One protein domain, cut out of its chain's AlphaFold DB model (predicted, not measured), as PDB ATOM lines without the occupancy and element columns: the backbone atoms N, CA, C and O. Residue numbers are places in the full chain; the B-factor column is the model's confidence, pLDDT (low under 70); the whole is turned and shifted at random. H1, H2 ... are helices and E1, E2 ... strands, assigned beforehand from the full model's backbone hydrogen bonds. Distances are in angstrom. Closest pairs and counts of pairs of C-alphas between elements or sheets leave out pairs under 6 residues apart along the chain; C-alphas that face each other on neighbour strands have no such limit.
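Overview. This is residues 2 to 54 of the 298 residues of the protein "PAS domain S-box protein" of candidate division WOR-3 bacterium (UniProt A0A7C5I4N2). A narrow, strongly twisted sheet of three strands, E1, E2 and E3, makes an elongated ribbon. Helix H2 sits beside the strands towards one end, H1 off the sheet towards the other. The printed part has 53 residues, ordered H1 E1 E2 E3 H2; the sheet is E1 - E2 - E3, antiparallel, and the class mixed. The whole is loose, radius of gyration of the C-alphas 13.4 A, spanning 38 by 20 by 16 A.

Along the chain. E2, residues 25 to 34, is 27.5 A long, from C-alpha 25 at (5.363, 15.335, 28.729). E1 is residues 13 to 19, 19.4 A; E3, 43 to 49, 19.2 A; H1, 2 to 5, 5.0 A; H2, 51 to 54, 5.4 A, ending at (16.073, 12.630, 35.550).

Arrangement. The strands form a meander, each the antiparallel neighbour of the one before. Hairpin E1 and E2, at 140 degrees, has N 18 and O 26 within hydrogen-bond range, 2.8 A; hairpin E2 and E3, at 151 degrees, N 46 and O 31, 2.8 A. H2 is on the sheet, over none of its strands; the closest C-alphas of E2 and H2, Thr 27 and Thr 51, are 5.0 A apart. H1 is not on it. Both helices are too short for an O i to N i+4 pair; each has its one O i to N i+3 pair within range.

Size, cuts and confidence. C-alphas 22 and 38 are the farthest apart, 39.4 A. The printed part has no cut and no long link. Residues 2 to 5, 7 and 9 have pLDDT under 70.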
ATOM      1  N   GLU A   2      -3.854  -6.207  30.036       67.38
ATOM      2  CA  GLU A   2      -4.019  -7.584  29.537       67.38
ATOM      3  C   GLU A   2      -2.961  -8.578  30.043       67.38
ATOM      4  O   GLU A   2      -3.313  -9.684  30.437       67.38
ATOM      5  N   ALA A   3      -1.693  -8.167  30.138       68.62
ATOM      6  CA  ALA A   3      -0.621  -8.976  30.729       68.62
ATOM      7  C   ALA A   3      -0.921  -9.396  32.187       68.62
ATOM      8  O   ALA A   3      -0.721 -10.549  32.560       68.62
ATOM      9  N   ARG A   4      -1.520  -8.506  33.000       67.44
ATOM     10  CA  ARG A   4      -1.946  -8.842  34.376       67.44
ATOM     11  C   ARG A   4      -3.125  -9.812  34.393       67.44
ATOM     12  O   ARG A   4      -3.173 -10.676  35.261       67.44
ATOM     13  N   LYS A   5      -4.053  -9.697  33.434       65.44
ATOM     14  CA  LYS A   5      -5.184 -10.633  33.277       65.44
ATOM     15  C   LYS A   5      -4.721 -12.039  32.880       65.44
ATOM     16  O   LYS A   5      -5.356 -13.008  33.276       65.44
ATOM     17  N   ARG A   6      -3.600 -12.152  32.158       73.00
ATOM     18  CA  ARG A   6      -2.963 -13.428  31.784       73.00
ATOM     19  C   ARG A   6      -2.060 -14.026  32.874       73.00
ATOM     20  O   ARG A   6      -1.492 -15.091  32.665       73.00
ATOM     21  N   GLY A   7      -1.936 -13.375  34.036       65.69
ATOM     22  CA  GLY A   7      -1.086 -13.841  35.138       65.69
ATOM     23  C   GLY A   7       0.414 -13.624  34.913       65.69
ATOM     24  O   GLY A   7       1.228 -14.198  35.635       65.69
ATOM     25  N   GLU A   8       0.797 -12.801  33.934       73.00
ATOM     26  CA  GLU A   8       2.199 -12.480  33.673       73.00
ATOM     27  C   GLU A   8       2.766 -11.625  34.819       73.00
ATOM     28  O   GLU A   8       2.133 -10.668  35.284       73.00
ATOM     29  N   LYS A   9       3.979 -11.959  35.280       66.12
ATOM     30  CA  LYS A   9       4.709 -11.142  36.257       66.12
ATOM     31  C   LYS A   9       5.172  -9.854  35.582       66.12
ATOM     32  O   LYS A   9       6.147  -9.851  34.840       66.12
ATOM     33  N   ILE A  10       4.475  -8.760  35.861       71.25
ATOM     34  CA  ILE A  10       4.911  -7.412  35.485       71.25
ATOM     35  C   ILE A  10       5.824  -6.888  36.597       71.25
ATOM     36  O   ILE A  10       5.499  -7.114  37.767       71.25
ATOM     37  N   PRO A  11       6.925  -6.186  36.273       78.38
ATOM     38  CA  PRO A  11       7.721  -5.494  37.275       78.38
ATOM     39  C   PRO A  11       6.835  -4.642  38.187       78.38
ATOM     40  O   PRO A  11       5.966  -3.905  37.719       78.38
ATOM     41  N   GLU A  12       7.045  -4.748  39.498       78.94
ATOM     42  CA  GLU A  12       6.299  -3.951  40.480       78.94
ATOM     43  C   GLU A  12       6.646  -2.462  40.391       78.94
ATOM     44  O   GLU A  12       5.848  -1.637  40.831       78.94
ATOM     45  N   ARG A  13       7.798  -2.136  39.786       85.25
ATOM     46  CA  ARG A  13       8.304  -0.788  39.528       85.25
ATOM     47  C   ARG A  13       8.714  -0.654  38.062       85.25
ATOM     48  O   ARG A  13       9.501  -1.466  37.578       85.25
ATOM     49  N   TYR A  14       8.183   0.342  37.360       88.00
ATOM     50  CA  TYR A  14       8.543   0.640  35.969       88.00
ATOM     51  C   TYR A  14       8.294   2.112  35.631       88.00
ATOM     52  O   TYR A  14       7.495   2.782  36.286       88.00
ATOM     53  N   GLU A  15       8.971   2.606  34.597       92.19
ATOM     54  CA  GLU A  15       8.896   3.999  34.157       92.19
ATOM     55  C   GLU A  15       8.212   4.118  32.796       92.19
ATOM     56  O   GLU A  15       8.364   3.256  31.928       92.19
ATOM     57  N   PHE A  16       7.453   5.193  32.596       91.38
ATOM     58  CA  PHE A  16       6.931   5.561  31.283       91.38
ATOM     59  C   PHE A  16       6.611   7.053  31.203       91.38
ATOM     60  O   PHE A  16       6.541   7.761  32.209       91.38
ATOM     61  N   ARG A  17       6.405   7.540  29.976       93.50
ATOM     62  CA  ARG A  17       6.004   8.924  29.724       93.50
ATOM     63  C   ARG A  17       4.488   9.064  29.747       93.50
ATOM     64  O   ARG A  17       3.778   8.267  29.140       93.50
ATOM     65  N   ILE A  18       4.013  10.113  30.401       93.94
ATOM     66  CA  ILE A  18       2.620  10.556  30.375       93.94
ATOM     67  C   ILE A  18       2.527  11.971  29.816       93.94
ATOM     68  O   ILE A  18       3.502  12.722  29.824       93.94
ATOM     69  N   ILE A  19       1.333  12.342  29.370       93.94
ATOM     70  CA  ILE A  19       0.990  13.716  29.009       93.94
ATOM     71  C   ILE A  19       0.116  14.261  30.138       93.94
ATOM     72  O   ILE A  19      -0.938  13.695  30.434       93.94
ATOM     73  N   SER A  20       0.565  15.320  30.813       89.94
ATOM     74  CA  SER A  20      -0.232  15.982  31.847       89.94
ATOM     75  C   SER A  20      -1.354  16.825  31.241       89.94
ATOM     76  O   SER A  20      -1.378  17.114  30.048       89.94
ATOM     77  N   LYS A  21      -2.311  17.242  32.080       89.56
ATOM     78  CA  LYS A  21      -3.472  18.050  31.663       89.56
ATOM     79  C   LYS A  21      -3.084  19.372  30.979       89.56
ATOM     80  O   LYS A  21      -3.848  19.876  30.167       89.56
ATOM     81  N   ASP A  22      -1.918  19.923  31.304       91.62
ATOM     82  CA  ASP A  22      -1.343  21.125  30.684       91.62
ATOM     83  C   ASP A  22      -0.572  20.837  29.378       91.62
ATOM     84  O   ASP A  22       0.079  21.728  28.840       91.62
ATOM     85  N   GLY A  23      -0.622  19.604  28.862       91.00
ATOM     86  CA  GLY A  23       0.009  19.199  27.603       91.00
ATOM     87  C   GLY A  23       1.501  18.874  27.704       91.00
ATOM     88  O   GLY A  23       2.110  18.508  26.700       91.00
ATOM     89  N   LYS A  24       2.115  18.972  28.890       91.50
ATOM     90  CA  LYS A  24       3.541  18.661  29.069       91.50
ATOM     91  C   LYS A  24       3.779  17.155  29.128       91.50
ATOM     92  O   LYS A  24       3.006  16.404  29.717       91.50
ATOM     93  N   THR A  25       4.883  16.708  28.537       93.31
ATOM     94  CA  THR A  25       5.363  15.335  28.729       93.31
ATOM     95  C   THR A  25       6.083  15.227  30.070       93.31
ATOM     96  O   THR A  25       6.944  16.050  30.373       93.31
ATOM     97  N   LYS A  26       5.738  14.210  30.860       93.06
ATOM     98  CA  LYS A  26       6.370  13.892  32.145       93.06
ATOM     99  C   LYS A  26       6.799  12.438  32.169       93.06
ATOM    100  O   LYS A  26       6.076  11.586  31.656       93.06
ATOM    101  N   THR A  27       7.928  12.150  32.798       94.75
ATOM    102  CA  THR A  27       8.329  10.777  33.102       94.75
ATOM    103  C   THR A  27       7.839  10.431  34.497       94.75
ATOM    104  O   THR A  27       8.103  11.160  35.455       94.75
ATOM    105  N   VAL A  28       7.094   9.335  34.610       93.94
ATOM    106  CA  VAL A  28       6.581   8.841  35.885       93.94
ATOM    107  C   VAL A  28       7.149   7.474  36.193       93.94
ATOM    108  O   VAL A  28       7.197   6.590  35.341       93.94
ATOM    109  N   GLU A  29       7.521   7.306  37.449       94.56
ATOM    110  CA  GLU A  29       7.798   6.020  38.053       94.56
ATOM    111  C   GLU A  29       6.515   5.477  38.665       94.56
ATOM    112  O   GLU A  29       5.832   6.173  39.422       94.56
ATOM    113  N   VAL A  30       6.188   4.230  38.348       92.56
ATOM    114  CA  VAL A  30       4.972   3.588  38.831       92.56
ATOM    115  C   VAL A  30       5.324   2.404  39.695       92.56
ATOM    116  O   VAL A  30       5.954   1.463  39.223       92.56
ATOM    117  N   THR A  31       4.848   2.441  40.934       90.62
ATOM    118  CA  THR A  31       4.896   1.306  41.854       90.62
ATOM    119  C   THR A  31       3.501   0.727  41.989       90.62
ATOM    120  O   THR A  31       2.561   1.465  42.294       90.62
ATOM    121  N   THR A  32       3.335  -0.576  41.776       87.06
ATOM    122  CA  THR A  32       2.025  -1.232  41.856       87.06
ATOM    123  C   THR A  32       2.003  -2.411  42.810       87.06
ATOM    124  O   THR A  32       2.891  -3.252  42.756       87.06
ATOM    125  N   VAL A  33       0.935  -2.520  43.599       84.06
ATOM    126  CA  VAL A  33       0.668  -3.645  44.503       84.06
ATOM    127  C   VAL A  33      -0.674  -4.298  44.167       84.06
ATOM    128  O   VAL A  33      -1.664  -3.613  43.890       84.06
ATOM    129  N   ASN A  34      -0.718  -5.632  44.167       79.75
ATOM    130  CA  ASN A  34      -1.963  -6.378  43.983       79.75
ATOM    131  C   ASN A  34      -2.732  -6.429  45.312       79.75
ATOM    132  O   ASN A  34      -2.205  -6.889  46.320       79.75
ATOM    133  N   ILE A  35      -3.972  -5.948  45.299       84.50
ATOM    134  CA  ILE A  35      -4.878  -5.897  46.455       84.50
ATOM    135  C   ILE A  35      -6.133  -6.762  46.246       84.50
ATOM    136  O   ILE A  35      -7.080  -6.682  47.028       84.50
ATOM    137  N   GLY A  36      -6.182  -7.545  45.163       77.19
ATOM    138  CA  GLY A  36      -7.296  -8.436  44.838       77.19
ATOM    139  C   GLY A  36      -7.255  -9.756  45.610       77.19
ATOM    140  O   GLY A  36      -6.196 -10.223  46.031       77.19
ATOM    141  N   LYS A  37      -8.424 -10.386  45.789       76.94
ATOM    142  CA  LYS A  37      -8.525 -11.759  46.317       76.94
ATOM    143  C   LYS A  37      -8.095 -12.781  45.254       76.94
ATOM    144  O   LYS A  37      -7.923 -12.448  44.085       76.94
ATOM    145  N   LYS A  38      -7.932 -14.055  45.641       70.00
ATOM    146  CA  LYS A  38      -7.555 -15.145  44.720       70.00
ATOM    147  C   LYS A  38      -8.543 -15.214  43.541       70.00
ATOM    148  O   LYS A  38      -9.696 -15.577  43.737       70.00
ATOM    149  N   GLY A  39      -8.075 -14.864  42.340       70.56
ATOM    150  CA  GLY A  39      -8.879 -14.815  41.109       70.56
ATOM    151  C   GLY A  39      -9.382 -13.423  40.693       70.56
ATOM    152  O   GLY A  39      -9.982 -13.306  39.630       70.56
ATOM    153  N   GLU A  40      -9.121 -12.369  41.471       76.31
ATOM    154  CA  GLU A  40      -9.540 -10.990  41.184       76.31
ATOM    155  C   GLU A  40      -8.325 -10.104  40.854       76.31
ATOM    156  O   GLU A  40      -7.366 -10.030  41.624       76.31
ATOM    157  N   VAL A  41      -8.348  -9.403  39.713       72.25
ATOM    158  CA  VAL A  41      -7.280  -8.463  39.327       72.25
ATOM    159  C   VAL A  41      -7.632  -7.072  39.845       72.25
ATOM    160  O   VAL A  41      -8.288  -6.291  39.158       72.25
ATOM    161  N   LYS A  42      -7.178  -6.749  41.058       80.31
ATOM    162  CA  LYS A  42      -7.322  -5.411  41.640       80.31
ATOM    163  C   LYS A  42      -5.950  -4.863  41.991       80.31
ATOM    164  O   LYS A  42      -5.260  -5.411  42.842       80.31
ATOM    165  N   VAL A  43      -5.538  -3.791  41.322       81.88
ATOM    166  CA  VAL A  43      -4.196  -3.226  41.488       81.88
ATOM    167  C   VAL A  43      -4.289  -1.796  41.982       81.88
ATOM    168  O   VAL A  43      -5.007  -0.985  41.404       81.88
ATOM    169  N   MET A  44      -3.533  -1.494  43.030       83.00
ATOM    170  CA  MET A  44      -3.298  -0.132  43.482       83.00
ATOM    171  C   MET A  44      -1.923   0.306  42.991       83.00
ATOM    172  O   MET A  44      -0.948  -0.427  43.149       83.00
ATOM    173  N   GLY A  45      -1.851   1.474  42.357       87.00
ATOM    174  CA  GLY A  45      -0.607   2.034  41.840       87.00
ATOM    175  C   GLY A  45      -0.360   3.433  42.379       87.00
ATOM    176  O   GLY A  45      -1.298   4.216  42.507       87.00
ATOM    177  N   ILE A  46       0.900   3.748  42.662       89.88
ATOM    178  CA  ILE A  46       1.369   5.107  42.933       89.88
ATOM    179  C   ILE A  46       2.211   5.532  41.737       89.88
ATOM    180  O   ILE A  46       3.141   4.823  41.363       89.88
ATOM    181  N   LEU A  47       1.874   6.679  41.148       92.56
ATOM    182  CA  LEU A  47       2.655   7.312  40.093       92.56
ATOM    183  C   LEU A  47       3.404   8.496  40.706       92.56
ATOM    184  O   LEU A  47       2.778   9.418  41.230       92.56
ATOM    185  N   ARG A  48       4.733   8.473  40.644       93.25
ATOM    186  CA  ARG A  48       5.597   9.570  41.082       93.25
ATOM    187  C   ARG A  48       6.203  10.235  39.853       93.25
ATOM    188  O   ARG A  48       6.840   9.570  39.049       93.25
ATOM    189  N   ASP A  49       6.008  11.543  39.714       93.38
ATOM    190  CA  ASP A  49       6.706  12.345  38.707       93.38
ATOM    191  C   ASP A  49       8.204  12.376  39.039       93.38
ATOM    192  O   ASP A  49       8.590  12.814  40.125       93.38
ATOM    193  N   ILE A  50       9.028  11.865  38.125       93.00
ATOM    194  CA  ILE A  50      10.490  11.817  38.248       93.00
ATOM    195  C   ILE A  50      11.180  12.682  37.188       93.00
ATOM    196  O   ILE A  50      12.396  12.617  37.040       93.00
ATOM    197  N   THR A  51      10.427  13.516  36.464       91.25
ATOM    198  CA  THR A  51      10.951  14.328  35.354       91.25
ATOM    199  C   THR A  51      12.100  15.232  35.801       91.25
ATOM    200  O   THR A  51      13.147  15.260  35.165       91.25
ATOM    201  N   GLU A  52      11.929  15.942  36.917       90.81
ATOM    202  CA  GLU A  52      12.957  16.848  37.450       90.81
ATOM    203  C   GLU A  52      14.176  16.091  37.987       90.81
ATOM    204  O   GLU A  52      15.301  16.563  37.870       90.81
ATOM    205  N   ARG A  53      13.968  14.878  38.517       91.69
ATOM    206  CA  ARG A  53      15.065  14.029  38.984       91.69
ATOM    207  C   ARG A  53      15.942  13.566  37.821       91.69
ATOM    208  O   ARG A  53      17.155  13.683  37.918       91.69
ATOM    209  N   ILE A  54      15.333  13.076  36.739       88.88
ATOM    210  CA  ILE A  54      16.073  12.630  35.550       88.88
ATOM    211  C   ILE A  54      16.863  13.794  34.944       88.88
ATOM    212  O   ILE A  54      18.042  13.633  34.656       88.88
TER     213      ILE A  54